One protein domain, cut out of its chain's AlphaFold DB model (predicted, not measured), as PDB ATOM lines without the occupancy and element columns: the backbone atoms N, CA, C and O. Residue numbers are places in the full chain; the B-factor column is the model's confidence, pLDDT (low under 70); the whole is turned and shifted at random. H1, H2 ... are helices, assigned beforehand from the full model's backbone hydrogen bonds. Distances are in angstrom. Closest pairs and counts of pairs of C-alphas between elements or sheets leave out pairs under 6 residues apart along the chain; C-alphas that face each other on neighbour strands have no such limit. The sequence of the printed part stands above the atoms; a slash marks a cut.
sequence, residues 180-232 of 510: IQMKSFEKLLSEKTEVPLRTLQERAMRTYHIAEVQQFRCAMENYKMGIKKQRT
ATOM      1  N   ILE A 180     -30.225  43.949 -51.719       84.50
ATOM      2  CA  ILE A 180     -28.935  44.377 -51.159       84.50
ATOM      3  C   ILE A 180     -28.631  43.621 -49.858       84.50
ATOM      4  O   ILE A 180     -27.538  43.083 -49.707       84.50
ATOM      5  N   GLN A 181     -29.607  43.527 -48.947       88.19
ATOM      6  CA  GLN A 181     -29.466  42.786 -47.689       88.19
ATOM      7  C   GLN A 181     -29.247  41.297 -47.955       88.19
ATOM      8  O   GLN A 181     -28.380  40.701 -47.325       88.19
ATOM      9  N   MET A 182     -29.966  40.723 -48.926       89.88
ATOM     10  CA  MET A 182     -29.797  39.331 -49.339       89.88
ATOM     11  C   MET A 182     -28.390  39.079 -49.891       89.88
ATOM     12  O   MET A 182     -27.711  38.185 -49.408       89.88
ATOM     13  N   LYS A 183     -27.891  39.912 -50.814       89.31
ATOM     14  CA  LYS A 183     -26.520  39.785 -51.346       89.31
ATOM     15  C   LYS A 183     -25.462  39.912 -50.248       89.31
ATOM     16  O   LYS A 183     -24.498  39.150 -50.230       89.31
ATOM     17  N   SER A 184     -25.632  40.851 -49.314       90.06
ATOM     18  CA  SER A 184     -24.743  40.977 -48.152       90.06
ATOM     19  C   SER A 184     -24.800  39.740 -47.254       90.06
ATOM     20  O   SER A 184     -23.760  39.265 -46.804       90.06
ATOM     21  N   PHE A 185     -25.993  39.204 -47.015       90.56
ATOM     22  CA  PHE A 185     -26.212  38.004 -46.214       90.56
ATOM     23  C   PHE A 185     -25.581  36.763 -46.867       90.56
ATOM     24  O   PHE A 185     -24.825  36.039 -46.224       90.56
ATOM     25  N   GLU A 186     -25.804  36.566 -48.168       89.12
ATOM     26  CA  GLU A 186     -25.212  35.497 -48.976       89.12
ATOM     27  C   GLU A 186     -23.689  35.557 -48.995       89.12
ATOM     28  O   GLU A 186     -23.032  34.525 -48.830       89.12
ATOM     29  N   LYS A 187     -23.129  36.757 -49.167       90.25
ATOM     30  CA  LYS A 187     -21.685  36.992 -49.147       90.25
ATOM     31  C   LYS A 187     -21.088  36.576 -47.803       90.25
ATOM     32  O   LYS A 187     -20.166  35.767 -47.782       90.25
ATOM     33  N   LEU A 188     -21.670  37.027 -46.688       90.19
ATOM     34  CA  LEU A 188     -21.206  36.657 -45.345       90.19
ATOM     35  C   LEU A 188     -21.265  35.142 -45.110       90.19
ATOM     36  O   LEU A 188     -20.303  34.570 -44.606       90.19
ATOM     37  N   LEU A 189     -22.355  34.489 -45.522       86.88
ATOM     38  CA  LEU A 189     -22.524  33.036 -45.407       86.88
ATOM     39  C   LEU A 189     -21.668  32.217 -46.387       86.88
ATOM     40  O   LEU A 189     -21.709  30.989 -46.340       86.88
ATOM     41  N   SER A 190     -20.995  32.850 -47.348       83.62
ATOM     42  CA  SER A 190     -20.144  32.162 -48.332       83.62
ATOM     43  C   SER A 190     -18.660  32.388 -48.058       83.62
ATOM     44  O   SER A 190     -17.852  31.515 -48.345       83.62
ATOM     45  N   GLU A 191     -18.302  33.528 -47.465       82.00
ATOM     46  CA  GLU A 191     -16.928  33.853 -47.068       82.00
ATOM     47  C   GLU A 191     -16.455  33.075 -45.836       82.00
ATOM     48  O   GLU A 191     -15.256  32.849 -45.677       82.00
ATOM     49  N   LYS A 192     -17.372  32.692 -44.939       75.94
ATOM     50  CA  LYS A 192     -17.041  32.018 -43.679       75.94
ATOM     51  C   LYS A 192     -17.991  30.859 -43.411       75.94
ATOM     52  O   LYS A 192     -19.204  31.012 -43.525       75.94
ATOM     53  N   THR A 193     -17.425  29.725 -42.998       71.50
ATOM     54  CA  THR A 193     -18.172  28.505 -42.655       71.50
ATOM     55  C   THR A 193     -19.062  28.702 -41.426       71.50
ATOM     56  O   THR A 193     -20.160  28.160 -41.375       71.50
ATOM     57  N   GLU A 194     -18.631  29.532 -40.470       83.38
ATOM     58  CA  GLU A 194     -19.386  29.847 -39.257       83.38
ATOM     59  C   GLU A 194     -19.412  31.362 -39.035       83.38
ATOM     60  O   GLU A 194     -18.398  31.994 -38.731       83.38
ATOM     61  N   VAL A 195     -20.589  31.966 -39.215       87.50
ATOM     62  CA  VAL A 195     -20.824  33.379 -38.899       87.50
ATOM     63  C   VAL A 195     -21.787  33.448 -37.717       87.50
ATOM     64  O   VAL A 195     -22.900  32.926 -37.819       87.50
ATOM     65  N   PRO A 196     -21.414  34.098 -36.599       92.50
ATOM     66  CA  PRO A 196     -22.331  34.265 -35.481       92.50
ATOM     67  C   PRO A 196     -23.523  35.137 -35.903       92.50
ATOM     68  O   PRO A 196     -23.360  36.125 -36.628       92.50
ATOM     69  N   LEU A 197     -24.729  34.805 -35.422       92.50
ATOM     70  CA  LEU A 197     -25.976  35.490 -35.811       92.50
ATOM     71  C   LEU A 197     -25.893  37.003 -35.615       92.50
ATOM     72  O   LEU A 197     -26.419  37.768 -36.422       92.50
ATOM     73  N   ARG A 198     -25.217  37.445 -34.549       93.94
ATOM     74  CA  ARG A 198     -25.096  38.867 -34.235       93.94
ATOM     75  C   ARG A 198     -24.357  39.633 -35.328       93.94
ATOM     76  O   ARG A 198     -24.785  40.712 -35.719       93.94
ATOM     77  N   THR A 199     -23.316  39.035 -35.901       93.75
ATOM     78  CA  THR A 199     -22.591  39.620 -37.033       93.75
ATOM     79  C   THR A 199     -23.446  39.655 -38.301       93.75
ATOM     80  O   THR A 199     -23.368  40.631 -39.046       93.75
ATOM     81  N   LEU A 200     -24.292  38.645 -38.541       93.44
ATOM     82  CA  LEU A 200     -25.249  38.664 -39.657       93.44
ATOM     83  C   LEU A 200     -26.269  39.799 -39.497       93.44
ATOM     84  O   LEU A 200     -26.496  40.559 -40.442       93.44
ATOM     85  N   GLN A 201     -26.818  39.965 -38.291       95.06
ATOM     86  CA  GLN A 201     -27.718  41.068 -37.961       95.06
ATOM     87  C   GLN A 201     -27.031  42.416 -38.203       95.06
ATOM     88  O   GLN A 201     -27.506  43.234 -38.985       95.06
ATOM     89  N   GLU A 202     -25.866  42.639 -37.599       94.06
ATOM     90  CA  GLU A 202     -25.167  43.925 -37.654       94.06
ATOM     91  C   GLU A 202     -24.656  44.292 -39.049       94.06
ATOM     92  O   GLU A 202     -24.518  45.474 -39.353       94.06
ATOM     93  N   ARG A 203     -24.358  43.322 -39.917       92.75
ATOM     94  CA  ARG A 203     -23.786  43.609 -41.243       92.75
ATOM     95  C   ARG A 203     -24.800  43.565 -42.380       92.75
ATOM     96  O   ARG A 203     -24.687  44.378 -43.291       92.75
ATOM     97  N   ALA A 204     -25.773  42.658 -42.337       91.62
ATOM     98  CA  ALA A 204     -26.724  42.459 -43.433       91.62
ATOM     99  C   ALA A 204     -28.171  42.821 -43.060       91.62
ATOM    100  O   ALA A 204     -28.941  43.236 -43.924       91.62
ATOM    101  N   MET A 205     -28.549  42.701 -41.784       91.81
ATOM    102  CA  MET A 205     -29.953  42.699 -41.356       91.81
ATOM    103  C   MET A 205     -30.219  43.585 -40.128       91.81
ATOM    104  O   MET A 205     -30.965  43.202 -39.232       91.81
ATOM    105  N   ARG A 206     -29.642  44.797 -40.081       91.00
ATOM    106  CA  ARG A 206     -29.697  45.674 -38.886       91.00
ATOM    107  C   ARG A 206     -31.114  45.994 -38.413       91.00
ATOM    108  O   ARG A 206     -31.312  46.255 -37.236       91.00
ATOM    109  N   THR A 207     -32.074  46.001 -39.336       89.50
ATOM    110  CA  THR A 207     -33.482  46.333 -39.084       89.50
ATOM    111  C   THR A 207     -34.321  45.169 -38.566       89.50
ATOM    112  O   THR A 207     -35.494  45.383 -38.279       89.50
ATOM    113  N   TYR A 208     -33.758  43.961 -38.513       89.38
ATOM    114  CA  TYR A 208     -34.458  42.736 -38.130       89.38
ATOM    115  C   TYR A 208     -34.082  42.327 -36.709       89.38
ATOM    116  O   TYR A 208     -32.972  42.608 -36.245       89.38
ATOM    117  N   HIS A 209     -34.990  41.646 -36.018       91.06
ATOM    118  CA  HIS A 209     -34.722  41.054 -34.713       91.06
ATOM    119  C   HIS A 209     -33.821  39.815 -34.850       91.06
ATOM    120  O   HIS A 209     -33.832  39.127 -35.871       91.06
ATOM    121  N   ILE A 210     -33.040  39.491 -33.814       92.06
ATOM    122  CA  ILE A 210     -32.072  38.380 -33.865       92.06
ATOM    123  C   ILE A 210     -32.746  37.027 -34.154       92.06
ATOM    124  O   ILE A 210     -32.180  36.197 -34.861       92.06
ATOM    125  N   ALA A 211     -33.979  36.836 -33.672       88.25
ATOM    126  CA  ALA A 211     -34.777  35.640 -33.944       88.25
ATOM    127  C   ALA A 211     -35.160  35.519 -35.431       88.25
ATOM    128  O   ALA A 211     -35.065  34.438 -36.005       88.25
ATOM    129  N   GLU A 212     -35.509  36.630 -36.086       88.94
ATOM    130  CA  GLU A 212     -35.806  36.646 -37.524       88.94
ATOM    131  C   GLU A 212     -34.544  36.336 -38.335       88.94
ATOM    132  O   GLU A 212     -34.577  35.555 -39.283       88.94
ATOM    133  N   VAL A 213     -33.396  36.892 -37.929       91.56
ATOM    134  CA  VAL A 213     -32.099  36.602 -38.558       91.56
ATOM    135  C   VAL A 213     -31.778  35.108 -38.494       91.56
ATOM    136  O   VAL A 213     -31.291  34.554 -39.481       91.56
ATOM    137  N   GLN A 214     -32.092  34.433 -37.381       91.44
ATOM    138  CA  GLN A 214     -31.937  32.981 -37.279       91.44
ATOM    139  C   GLN A 214     -32.838  32.237 -38.266       91.44
ATOM    140  O   GLN A 214     -32.375  31.316 -38.934       91.44
ATOM    141  N   GLN A 215     -34.098  32.652 -38.403       88.50
ATOM    142  CA  GLN A 215     -35.025  32.042 -39.359       88.50
ATOM    143  C   GLN A 215     -34.513  32.183 -40.800       88.50
ATOM    144  O   GLN A 215     -34.489  31.198 -41.541       88.50
ATOM    145  N   PHE A 216     -34.005  33.361 -41.185       89.00
ATOM    146  CA  PHE A 216     -33.372  33.564 -42.495       89.00
ATOM    147  C   PHE A 216     -32.105  32.724 -42.679       89.00
ATOM    148  O   PHE A 216     -31.885  32.175 -43.760       89.00
ATOM    149  N   ARG A 217     -31.286  32.582 -41.630       89.75
ATOM    150  CA  ARG A 217     -30.096  31.725 -41.654       89.75
ATOM    151  C   ARG A 217     -30.479  30.270 -41.910       89.75
ATOM    152  O   ARG A 217     -29.973  29.691 -42.866       89.75
ATOM    153  N   CYS A 218     -31.402  29.717 -41.125       85.44
ATOM    154  CA  CYS A 218     -31.887  28.350 -41.301       85.44
ATOM    155  C   CYS A 218     -32.511  28.142 -42.686       85.44
ATOM    156  O   CYS A 218     -32.215  27.151 -43.346       85.44
ATOM    157  N   ALA A 219     -33.326  29.085 -43.174       83.62
ATOM    158  CA  ALA A 219     -33.918  29.006 -44.509       83.62
ATOM    159  C   ALA A 219     -32.850  28.981 -45.618       83.62
ATOM    160  O   ALA A 219     -32.953  28.197 -46.564       83.62
ATOM    161  N   MET A 220     -31.797  29.794 -45.491       83.94
ATOM    162  CA  MET A 220     -30.710  29.852 -46.467       83.94
ATOM    163  C   MET A 220     -29.794  28.627 -46.401       83.94
ATOM    164  O   MET A 220     -29.367  28.114 -47.434       83.94
ATOM    165  N   GLU A 221     -29.501  28.130 -45.200       82.50
ATOM    166  CA  GLU A 221     -28.782  26.872 -45.001       82.50
ATOM    167  C   GLU A 221     -29.579  25.708 -45.592       82.50
ATOM    168  O   GLU A 221     -29.017  24.927 -46.351       82.50
ATOM    169  N   ASN A 222     -30.896  25.649 -45.370       78.69
ATOM    170  CA  ASN A 222     -31.779  24.659 -45.986       78.69
ATOM    171  C   ASN A 222     -31.832  24.791 -47.509       78.69
ATOM    172  O   ASN A 222     -31.850  23.777 -48.195       78.69
ATOM    173  N   TYR A 223     -31.793  26.003 -48.063       77.69
ATOM    174  CA  TYR A 223     -31.678  26.209 -49.508       77.69
ATOM    175  C   TYR A 223     -30.330  25.698 -50.046       77.69
ATOM    176  O   TYR A 223     -30.299  24.921 -50.997       77.69
ATOM    177  N   LYS A 224     -29.208  26.039 -49.395       72.94
ATOM    178  CA  LYS A 224     -27.863  25.545 -49.755       72.94
ATOM    179  C   LYS A 224     -27.735  24.024 -49.592       72.94
ATOM    180  O   LYS A 224     -27.102  23.365 -50.413       72.94
ATOM    181  N   MET A 225     -28.333  23.454 -48.549       59.66
ATOM    182  CA  MET A 225     -28.361  22.012 -48.288       59.66
ATOM    183  C   MET A 225     -29.334  21.291 -49.215       59.66
ATOM    184  O   MET A 225     -29.038  20.181 -49.638       59.66
ATOM    185  N   GLY A 226     -30.444  21.925 -49.591       56.09
ATOM    186  CA  GLY A 226     -31.362  21.483 -50.634       56.09
ATOM    187  C   GLY A 226     -30.665  21.428 -51.987       56.09
ATOM    188  O   GLY A 226     -30.766  20.416 -52.659       56.09
ATOM    189  N   ILE A 227     -29.829  22.413 -52.325       53.03
ATOM    190  CA  ILE A 227     -28.942  22.364 -53.501       53.03
ATOM    191  C   ILE A 227     -27.951  21.185 -53.414       53.03
ATOM    192  O   ILE A 227     -27.647  20.554 -54.427       53.03
ATOM    193  N   LYS A 228     -27.458  20.840 -52.213       47.12
ATOM    194  CA  LYS A 228     -26.563  19.683 -52.006       47.12
ATOM    195  C   LYS A 228     -27.292  18.328 -52.025       47.12
ATOM    196  O   LYS A 228     -26.735  17.378 -52.559       47.12
ATOM    197  N   LYS A 229     -28.514  18.231 -51.485       38.25
ATOM    198  CA  LYS A 229     -29.353  17.011 -51.444       38.25
ATOM    199  C   LYS A 229     -30.171  16.789 -52.722       38.25
ATOM    200  O   LYS A 229     -30.505  15.656 -53.036       38.25
ATOM    201  N   GLN A 230     -30.446  17.828 -53.508       36.50
ATOM    202  CA  GLN A 230     -31.055  17.700 -54.840       36.50
ATOM    203  C   GLN A 230     -30.068  17.184 -55.895       36.50
ATOM    204  O   GLN A 230     -30.492  16.796 -56.978       36.50
ATOM    205  N   ARG A 231     -28.767  17.068 -55.569       39.66
ATOM    206  CA  ARG A 231     -27.861  16.174 -56.309       39.66
ATOM    207  C   ARG A 231     -28.213  14.689 -56.120       39.66
ATOM    208  O   ARG A 231     -27.639  13.867 -56.823       39.66
ATOM    209  N   THR A 232     -29.139  14.339 -55.218       37.94
ATOM    210  CA  THR A 232     -29.482  12.944 -54.905       37.94
ATOM    211  C   THR A 232     -30.976  12.591 -54.797       37.94
ATOM    212  O   THR A 232     -31.251  11.400 -54.869       37.94
TER     213      THR A 232
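Overview. This is residues 180 to 232 of the 510 residues of the protein "Protein CBG23860" of Caenorhabditis briggsae (UniProt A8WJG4). Two short helices, H1 and H2, pack together beside the first part of a long third helix, H3, whose residues 222 to 229 stick out with the tail to residue 232 as an arm. The printed part has 53 residues with three named helices in the order H1, H2, H3 and no named strand; the class is all helix. It is compact, with a radius of gyration of the C-alphas of 11.3 A, and elongated, spanning 37 by 21 by 20 A.

Along the chain. H1, residues 180 to 191, begins at C-alpha 180 (-28.935, 44.377, -51.159) and is 16.5 A long. H2, residues 197 to 204, is 10.4 A long. H3, residues 210 to 229, is 27.8 A long and ends at C-alpha 229 (-29.353, 17.011, -51.444).

Arrangement. H1 and H2 touch, closest at the C-alphas of Gln 181 and Ala 204, 5.1 A apart. They run opposite ways at a steep tilt of 51 degrees. H3 touches H2 with residues 210 to 214 alone, closest at the C-alphas of Gln 201 and Val 213, 6.3 A apart. Their lines are about perpendicular, at 89 degrees. H1 and H3 are near each other. In H1, H2 and H3 every O i to N i+4 pair is within hydrogen-bond range.

Size, cuts and confidence. The C-alphas farthest apart, of Thr 207 and Thr 232, are 37.2 A apart. The printed part has no cut, and both links are tight. Residues 225 to 232 have pLDDT under 70.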